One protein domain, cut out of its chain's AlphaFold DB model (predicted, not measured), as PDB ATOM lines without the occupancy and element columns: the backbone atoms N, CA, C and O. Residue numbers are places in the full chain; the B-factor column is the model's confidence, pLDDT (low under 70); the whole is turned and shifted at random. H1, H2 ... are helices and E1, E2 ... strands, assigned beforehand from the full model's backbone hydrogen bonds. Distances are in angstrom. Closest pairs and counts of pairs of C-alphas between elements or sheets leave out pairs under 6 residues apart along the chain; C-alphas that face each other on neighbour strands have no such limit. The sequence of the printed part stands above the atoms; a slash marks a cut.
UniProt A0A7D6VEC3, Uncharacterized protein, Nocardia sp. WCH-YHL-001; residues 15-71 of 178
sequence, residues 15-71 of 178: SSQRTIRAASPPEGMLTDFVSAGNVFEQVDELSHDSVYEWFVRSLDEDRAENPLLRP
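AT A GLANCE: This is residues 15 to 71 of the 178 residues of an uncharacterized protein of Nocardia sp. WCH-YHL-001 (UniProt A0A7D6VEC3). A short ribbon of two parallel strands, E1 and E2, has one long helix, H1, over one of its faces, while residues 23 to 38 swing round in a wide loop on the side away from H1. The printed part has 57 residues, with two named strands and one named helix in the order E1, E2, H1; the sheet order is E1, E2, parallel. The class is mixed, helices and strands, with 28 residues, under half, in named elements. The whole is loose, with a radius of gyration of the C-alphas of 13.1 A, and flat, spanning 42 by 27 by 11 A.

IN THESE COORDINATES: E1 is residues 18 to 22, 13.9 A from first to last C-alpha, beginning with C-alpha 18 at (-27.501, -2.863, 23.868). E2 is residues 39 to 43, 13.6 A long. H1 is residues 48 to 65, 25.8 A long, from C-alpha 48 at (-15.289, -10.236, 32.984) to C-alpha 65 at (-33.085, 8.062, 29.298).

HOW THE PARTS SIT: E1 and E2 are parallel neighbours, with 25 degrees between their directions. C-alphas 20 and 41 face each other at 4.7 A. N 19 and O 39, at 2.8 A, and N 43 and O 21, at 3.0 A, are within hydrogen-bond range. The closest C-alphas of E1 and H1 are those of Ile 20 and Val 51, 7.3 A apart. The closest of E2 and H1 are those of Val 43 and Ser 50, 7.6 A apart. In H1 every O i to N i+4 pair is within hydrogen-bond range.

THE WHOLE: The two C-alphas farthest apart are those of Glu 27 and Leu 68, at 42.2 A. The printed part has no cut. The link from E1 to E2 is long, with 16 residues; that from E2 to H1 is tight, with 4. The mean pLDDT of the printed part is 85.5, and residues 32 to 36 are under 70.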
ATOM      1  N   SER A  15     -36.761   0.049  25.725       74.31
ATOM      2  CA  SER A  15     -35.406   0.524  25.457       74.31
ATOM      3  C   SER A  15     -34.788  -0.203  24.264       74.31
ATOM      4  O   SER A  15     -35.159  -1.325  23.909       74.31
ATOM      5  N   SER A  16     -33.827   0.468  23.636       82.94
ATOM      6  CA  SER A  16     -32.973  -0.126  22.615       82.94
ATOM      7  C   SER A  16     -32.164  -1.284  23.193       82.94
ATOM      8  O   SER A  16     -31.585  -1.172  24.272       82.94
ATOM      9  N   GLN A  17     -32.049  -2.384  22.451       87.19
ATOM     10  CA  GLN A  17     -31.153  -3.469  22.836       87.19
ATOM     11  C   GLN A  17     -29.695  -2.997  22.736       87.19
ATOM     12  O   GLN A  17     -29.241  -2.523  21.694       87.19
ATOM     13  N   ARG A  18     -28.937  -3.164  23.820       91.75
ATOM     14  CA  ARG A  18     -27.501  -2.863  23.868       91.75
ATOM     15  C   ARG A  18     -26.702  -4.153  23.706       91.75
ATOM     16  O   ARG A  18     -27.080  -5.193  24.238       91.75
ATOM     17  N   THR A  19     -25.600  -4.102  22.965       92.44
ATOM     18  CA  THR A  19     -24.724  -5.256  22.710       92.44
ATOM     19  C   THR A  19     -23.260  -4.858  22.847       92.44
ATOM     20  O   THR A  19     -22.822  -3.919  22.186       92.44
ATOM     21  N   ILE A  20     -22.489  -5.615  23.629       94.19
ATOM     22  CA  ILE A  20     -21.022  -5.576  23.619       94.19
ATOM     23  C   ILE A  20     -20.473  -6.765  22.828       94.19
ATOM     24  O   ILE A  20     -20.984  -7.883  22.933       94.19
ATOM     25  N   ARG A  21     -19.438  -6.538  22.018       92.06
ATOM     26  CA  ARG A  21     -18.765  -7.590  21.243       92.06
ATOM     27  C   ARG A  21     -17.260  -7.362  21.156       92.06
ATOM     28  O   ARG A  21     -16.789  -6.234  21.261       92.06
ATOM     29  N   ALA A  22     -16.510  -8.432  20.906       91.38
ATOM     30  CA  ALA A  22     -15.095  -8.311  20.575       91.38
ATOM     31  C   ALA A  22     -14.914  -7.577  19.229       91.38
ATOM     32  O   ALA A  22     -15.707  -7.762  18.299       91.38
ATOM     33  N   ALA A  23     -13.873  -6.754  19.113       89.50
ATOM     34  CA  ALA A  23     -13.588  -5.943  17.930       89.50
ATOM     35  C   ALA A  23     -13.172  -6.798  16.727       89.50
ATOM     36  O   ALA A  23     -13.517  -6.483  15.589       89.50
ATOM     37  N   SER A  24     -12.469  -7.901  16.994       88.31
ATOM     38  CA  SER A  24     -11.951  -8.826  15.986       88.31
ATOM     39  C   SER A  24     -12.652 -10.180  16.107       88.31
ATOM     40  O   SER A  24     -12.142 -11.071  16.794       88.31
ATOM     41  N   PRO A  25     -13.841 -10.358  15.500       85.31
ATOM     42  CA  PRO A  25     -14.455 -11.672  15.439       85.31
ATOM     43  C   PRO A  25     -13.596 -12.622  14.584       85.31
ATOM     44  O   PRO A  25     -12.788 -12.175  13.765       85.31
ATOM     45  N   PRO A  26     -13.797 -13.937  14.733       83.00
ATOM     46  CA  PRO A  26     -13.282 -14.925  13.796       83.00
ATOM     47  C   PRO A  26     -13.576 -14.572  12.336       83.00
ATOM     48  O   PRO A  26     -14.650 -14.055  12.016       83.00
ATOM     49  N   GLU A  27     -12.650 -14.910  11.440       80.75
ATOM     50  CA  GLU A  27     -12.847 -14.711  10.006       80.75
ATOM     51  C   GLU A  27     -14.129 -15.413   9.520       80.75
ATOM     52  O   GLU A  27     -14.393 -16.570   9.851       80.75
ATOM     53  N   GLY A  28     -14.944 -14.695   8.743       76.94
ATOM     54  CA  GLY A  28     -16.197 -15.210   8.184       76.94
ATOM     55  C   GLY A  28     -17.388 -15.246   9.150       76.94
ATOM     56  O   GLY A  28     -18.489 -15.596   8.718       76.94
ATOM     57  N   MET A  29     -17.211 -14.866  10.421       82.62
ATOM     58  CA  MET A  29     -18.321 -14.744  11.366       82.62
ATOM     59  C   MET A  29     -19.174 -13.512  11.044       82.62
ATOM     60  O   MET A  29     -18.658 -12.410  10.852       82.62
ATOM     61  N   LEU A  30     -20.496 -13.684  11.051       78.75
ATOM     62  CA  LEU A  30     -21.414 -12.553  11.042       78.75
ATOM     63  C   LEU A  30     -21.593 -12.009  12.457       78.75
ATOM     64  O   LEU A  30     -21.941 -12.741  13.382       78.75
ATOM     65  N   THR A  31     -21.393 -10.706  12.613       71.88
ATOM     66  CA  THR A  31     -21.535 -10.011  13.902       71.88
ATOM     67  C   THR A  31     -22.748  -9.091  13.965       71.88
ATOM     68  O   THR A  31     -23.082  -8.603  15.048       71.88
ATOM     69  N   ASP A  32     -23.421  -8.868  12.837       69.19
ATOM     70  CA  ASP A  32     -24.569  -7.979  12.742       69.19
ATOM     71  C   ASP A  32     -25.862  -8.784  12.885       69.19
ATOM     72  O   ASP A  32     -26.468  -9.247  11.918       69.19
ATOM     73  N   PHE A  33     -26.295  -8.957  14.133       63.91
ATOM     74  CA  PHE A  33     -27.660  -9.379  14.410       63.91
ATOM     75  C   PHE A  33     -28.574  -8.175  14.209       63.91
ATOM     76  O   PHE A  33     -28.595  -7.241  15.010       63.91
ATOM     77  N   VAL A  34     -29.285  -8.181  13.086       54.72
ATOM     78  CA  VAL A  34     -30.155  -7.087  12.662       54.72
ATOM     79  C   VAL A  34     -31.436  -7.100  13.502       54.72
ATOM     80  O   VAL A  34     -32.443  -7.674  13.100       54.72
ATOM     81  N   SER A  35     -31.419  -6.447  14.661       60.22
ATOM     82  CA  SER A  35     -32.626  -5.816  15.201       60.22
ATOM     83  C   SER A  35     -32.478  -4.304  15.075       60.22
ATOM     84  O   SER A  35     -31.430  -3.723  15.363       60.22
ATOM     85  N   ALA A  36     -33.514  -3.662  14.535       63.03
ATOM     86  CA  ALA A  36     -33.530  -2.218  14.371       63.03
ATOM     87  C   ALA A  36     -33.426  -1.544  15.749       63.03
ATOM     88  O   ALA A  36     -34.137  -1.925  16.672       63.03
ATOM     89  N   GLY A  37     -32.551  -0.542  15.869       73.31
ATOM     90  CA  GLY A  37     -32.369   0.216  17.109       73.31
ATOM     91  C   GLY A  37     -31.281  -0.306  18.050       73.31
ATOM     92  O   GLY A  37     -31.126   0.260  19.126       73.31
ATOM     93  N   ASN A  38     -30.503  -1.325  17.671       81.06
ATOM     94  CA  ASN A  38     -29.422  -1.816  18.528       81.06
ATOM     95  C   ASN A  38     -28.294  -0.791  18.710       81.06
ATOM     96  O   ASN A  38     -27.793  -0.216  17.740       81.06
ATOM     97  N   VAL A  39     -27.838  -0.638  19.954       88.81
ATOM     98  CA  VAL A  39     -26.616   0.094  20.303       88.81
ATOM     99  C   VAL A  39     -25.487  -0.918  20.452       88.81
ATOM    100  O   VAL A  39     -25.579  -1.840  21.264       88.81
ATOM    101  N   PHE A  40     -24.424  -0.760  19.665       90.00
ATOM    102  CA  PHE A  40     -23.283  -1.673  19.670       90.00
ATOM    103  C   PHE A  40     -22.048  -1.011  20.260       90.00
ATOM    104  O   PHE A  40     -21.692   0.105  19.886       90.00
ATOM    105  N   GLU A  41     -21.349  -1.758  21.103       93.88
ATOM    106  CA  GLU A  41     -20.027  -1.418  21.598       93.88
ATOM    107  C   GLU A  41     -19.033  -2.516  21.240       93.88
ATOM    108  O   GLU A  41     -19.337  -3.711  21.313       93.88
ATOM    109  N   GLN A  42     -17.837  -2.101  20.829       93.94
ATOM    110  CA  GLN A  42     -16.734  -3.002  20.543       93.94
ATOM    111  C   GLN A  42     -15.619  -2.797  21.556       93.94
ATOM    112  O   GLN A  42     -15.238  -1.665  21.844       93.94
ATOM    113  N   VAL A  43     -15.083  -3.907  22.045       95.00
ATOM    114  CA  VAL A  43     -13.903  -3.953  22.912       95.00
ATOM    115  C   VAL A  43     -12.870  -4.890  22.307       95.00
ATOM    116  O   VAL A  43     -13.235  -5.828  21.602       95.00
ATOM    117  N   ASP A  44     -11.587  -4.668  22.570       92.19
ATOM    118  CA  ASP A  44     -10.534  -5.540  22.032       92.19
ATOM    119  C   ASP A  44     -10.691  -6.986  22.527       92.19
ATOM    120  O   ASP A  44     -10.570  -7.935  21.749       92.19
ATOM    121  N   GLU A  45     -11.051  -7.148  23.801       90.38
ATOM    122  CA  GLU A  45     -11.278  -8.434  24.451       90.38
ATOM    123  C   GLU A  45     -12.535  -8.388  25.326       90.38
ATOM    124  O   GLU A  45     -12.755  -7.430  26.066       90.38
ATOM    125  N   LEU A  46     -13.349  -9.444  25.253       91.06
ATOM    126  CA  LEU A  46     -14.453  -9.665  26.184       91.06
ATOM    127  C   LEU A  46     -13.907 -10.335  27.447       91.06
ATOM    128  O   LEU A  46     -13.801 -11.559  27.514       91.06
ATOM    129  N   SER A  47     -13.568  -9.525  28.442       92.00
ATOM    130  CA  SER A  47     -13.227  -9.982  29.784       92.00
ATOM    131  C   SER A  47     -14.420  -9.836  30.730       92.00
ATOM    132  O   SER A  47     -15.408  -9.161  30.427       92.00
ATOM    133  N   HIS A  48     -14.324 -10.460  31.907       91.88
ATOM    134  CA  HIS A  48     -15.289 -10.236  32.984       91.88
ATOM    135  C   HIS A  48     -15.457  -8.736  33.270       91.88
ATOM    136  O   HIS A  48     -16.581  -8.239  33.314       91.88
ATOM    137  N   ASP A  49     -14.343  -8.015  33.396       95.19
ATOM    138  CA  ASP A  49     -14.345  -6.606  33.781       95.19
ATOM    139  C   ASP A  49     -14.946  -5.730  32.680       95.19
ATOM    140  O   ASP A  49     -15.826  -4.923  32.970       95.19
ATOM    141  N   SER A  50     -14.587  -5.956  31.409       95.62
ATOM    142  CA  SER A  50     -15.163  -5.185  30.298       95.62
ATOM    143  C   SER A  50     -16.673  -5.393  30.175       95.62
ATOM    144  O   SER A  50     -17.413  -4.451  29.901       95.62
ATOM    145  N   VAL A  51     -17.149  -6.629  30.385       94.38
ATOM    146  CA  VAL A  51     -18.582  -6.950  30.333       94.38
ATOM    147  C   VAL A  51     -19.313  -6.344  31.529       94.38
ATOM    148  O   VAL A  51     -20.391  -5.778  31.359       94.38
ATOM    149  N   TYR A  52     -18.735  -6.432  32.728       94.31
ATOM    150  CA  TYR A  52     -19.330  -5.880  33.941       94.31
ATOM    151  C   TYR A  52     -19.433  -4.352  33.884       94.31
ATOM    152  O   TYR A  52     -20.500  -3.797  34.153       94.31
ATOM    153  N   GLU A  53     -18.360  -3.665  33.487       95.81
ATOM    154  CA  GLU A  53     -18.345  -2.208  33.331       95.81
ATOM    155  C   GLU A  53     -19.369  -1.740  32.296       95.81
ATOM    156  O   GLU A  53     -20.159  -0.832  32.566       95.81
ATOM    157  N   TRP A  54     -19.400  -2.394  31.132       95.94
ATOM    158  CA  TRP A  54     -20.391  -2.124  30.094       95.94
ATOM    159  C   TRP A  54     -21.825  -2.323  30.594       95.94
ATOM    160  O   TRP A  54     -22.698  -1.497  30.321       95.94
ATOM    161  N   PHE A  55     -22.072  -3.394  31.348       94.62
ATOM    162  CA  PHE A  55     -23.391  -3.709  31.882       94.62
ATOM    163  C   PHE A  55     -23.864  -2.656  32.892       94.62
ATOM    164  O   PHE A  55     -24.976  -2.148  32.767       94.62
ATOM    165  N   VAL A  56     -23.017  -2.279  33.857       94.06
ATOM    166  CA  VAL A  56     -23.344  -1.232  34.841       94.06
ATOM    167  C   VAL A  56     -23.627   0.094  34.139       94.06
ATOM    168  O   VAL A  56     -24.664   0.706  34.394       94.06
ATOM    169  N   ARG A  57     -22.761   0.500  33.202       94.75
ATOM    170  CA  ARG A  57     -22.958   1.728  32.423       94.75
ATOM    171  C   ARG A  57     -24.268   1.697  31.633       94.75
ATOM    172  O   ARG A  57     -24.999   2.679  31.641       94.75
ATOM    173  N   SER A  58     -24.591   0.568  31.003       92.88
ATOM    174  CA  SER A  58     -25.834   0.400  30.241       92.88
ATOM    175  C   SER A  58     -27.079   0.596  31.113       92.88
ATOM    176  O   SER A  58     -28.024   1.258  30.691       92.88
ATOM    177  N   LEU A  59     -27.068   0.084  32.349       91.06
ATOM    178  CA  LEU A  59     -28.167   0.287  33.299       91.06
ATOM    179  C   LEU A  59     -28.307   1.752  33.740       91.06
ATOM    180  O   LEU A  59     -29.427   2.237  33.919       91.06
ATOM    181  N   ASP A  60     -27.187   2.450  33.932       91.75
ATOM    182  CA  ASP A  60     -27.190   3.868  34.299       91.75
ATOM    183  C   ASP A  60     -27.708   4.752  33.154       91.75
ATOM    184  O   ASP A  60     -28.482   5.683  33.396       91.75
ATOM    185  N   GLU A  61     -27.339   4.439  31.911       90.69
ATOM    186  CA  GLU A  61     -27.819   5.133  30.712       90.69
ATOM    187  C   GLU A  61     -29.324   4.926  30.496       90.69
ATOM    188  O   GLU A  61     -30.053   5.907  30.345       90.69
ATOM    189  N   ASP A  62     -29.823   3.689  30.591       88.00
ATOM    190  CA  ASP A  62     -31.259   3.397  30.462       88.00
ATOM    191  C   ASP A  62     -32.089   4.143  31.523       88.00
ATOM    192  O   ASP A  62     -33.166   4.681  31.243       88.00
ATOM    193  N   ARG A  63     -31.565   4.247  32.753       86.62
ATOM    194  CA  ARG A  63     -32.191   5.028  33.827       86.62
ATOM    195  C   ARG A  63     -32.192   6.529  33.533       86.62
ATOM    196  O   ARG A  63     -33.140   7.218  33.913       86.62
ATOM    197  N   ALA A  64     -31.130   7.053  32.923       87.88
ATOM    198  CA  ALA A  64     -31.045   8.461  32.553       87.88
ATOM    199  C   ALA A  64     -32.016   8.807  31.412       87.88
ATOM    200  O   ALA A  64     -32.659   9.857  31.459       87.88
ATOM    201  N   GLU A  65     -32.158   7.917  30.426       87.56
ATOM    202  CA  GLU A  65     -33.085   8.062  29.298       87.56
ATOM    203  C   GLU A  65     -34.551   7.982  29.742       87.56
ATOM    204  O   GLU A  65     -35.398   8.730  29.247       87.56
ATOM    205  N   ASN A  66     -34.860   7.118  30.714       86.00
ATOM    206  CA  ASN A  66     -36.201   6.999  31.267       86.00
ATOM    207  C   ASN A  66     -36.171   6.776  32.795       86.00
ATOM    208  O   ASN A  66     -36.158   5.636  33.265       86.00
ATOM    209  N   PRO A  67     -36.261   7.859  33.596       84.88
ATOM    210  CA  PRO A  67     -36.216   7.792  35.061       84.88
ATOM    211  C   PRO A  67     -37.355   7.001  35.716       84.88
ATOM    212  O   PRO A  67     -37.292   6.723  36.914       84.88
ATOM    213  N   LEU A  68     -38.415   6.687  34.963       83.25
ATOM    214  CA  LEU A  68     -39.536   5.874  35.434       83.25
ATOM    215  C   LEU A  68     -39.274   4.370  35.271       83.25
ATOM    216  O   LEU A  68     -40.001   3.571  35.868       83.25
ATOM    217  N   LEU A  69     -38.256   3.971  34.496       76.50
ATOM    218  CA  LEU A  69     -37.847   2.574  34.408       76.50
ATOM    219  C   LEU A  69     -37.329   2.102  35.761       76.50
ATOM    220  O   LEU A  69     -36.569   2.778  36.459       76.50
ATOM    221  N   ARG A  70     -37.743   0.894  36.139       74.44
ATOM    222  CA  ARG A  70     -37.157   0.222  37.294       74.44
ATOM    223  C   ARG A  70     -35.726  -0.163  36.926       74.44
ATOM    224  O   ARG A  70     -35.551  -0.801  35.893       74.44
ATOM    225  N   PRO A  71     -34.725   0.140  37.767       71.94
ATOM    226  CA  PRO A  71     -33.368  -0.316  37.519       71.94
ATOM    227  C   PRO A  71     -33.319  -1.839  37.357       71.94
ATOM    228  O   PRO A  71     -33.832  -2.589  38.202       71.94
TER     229      PRO A  71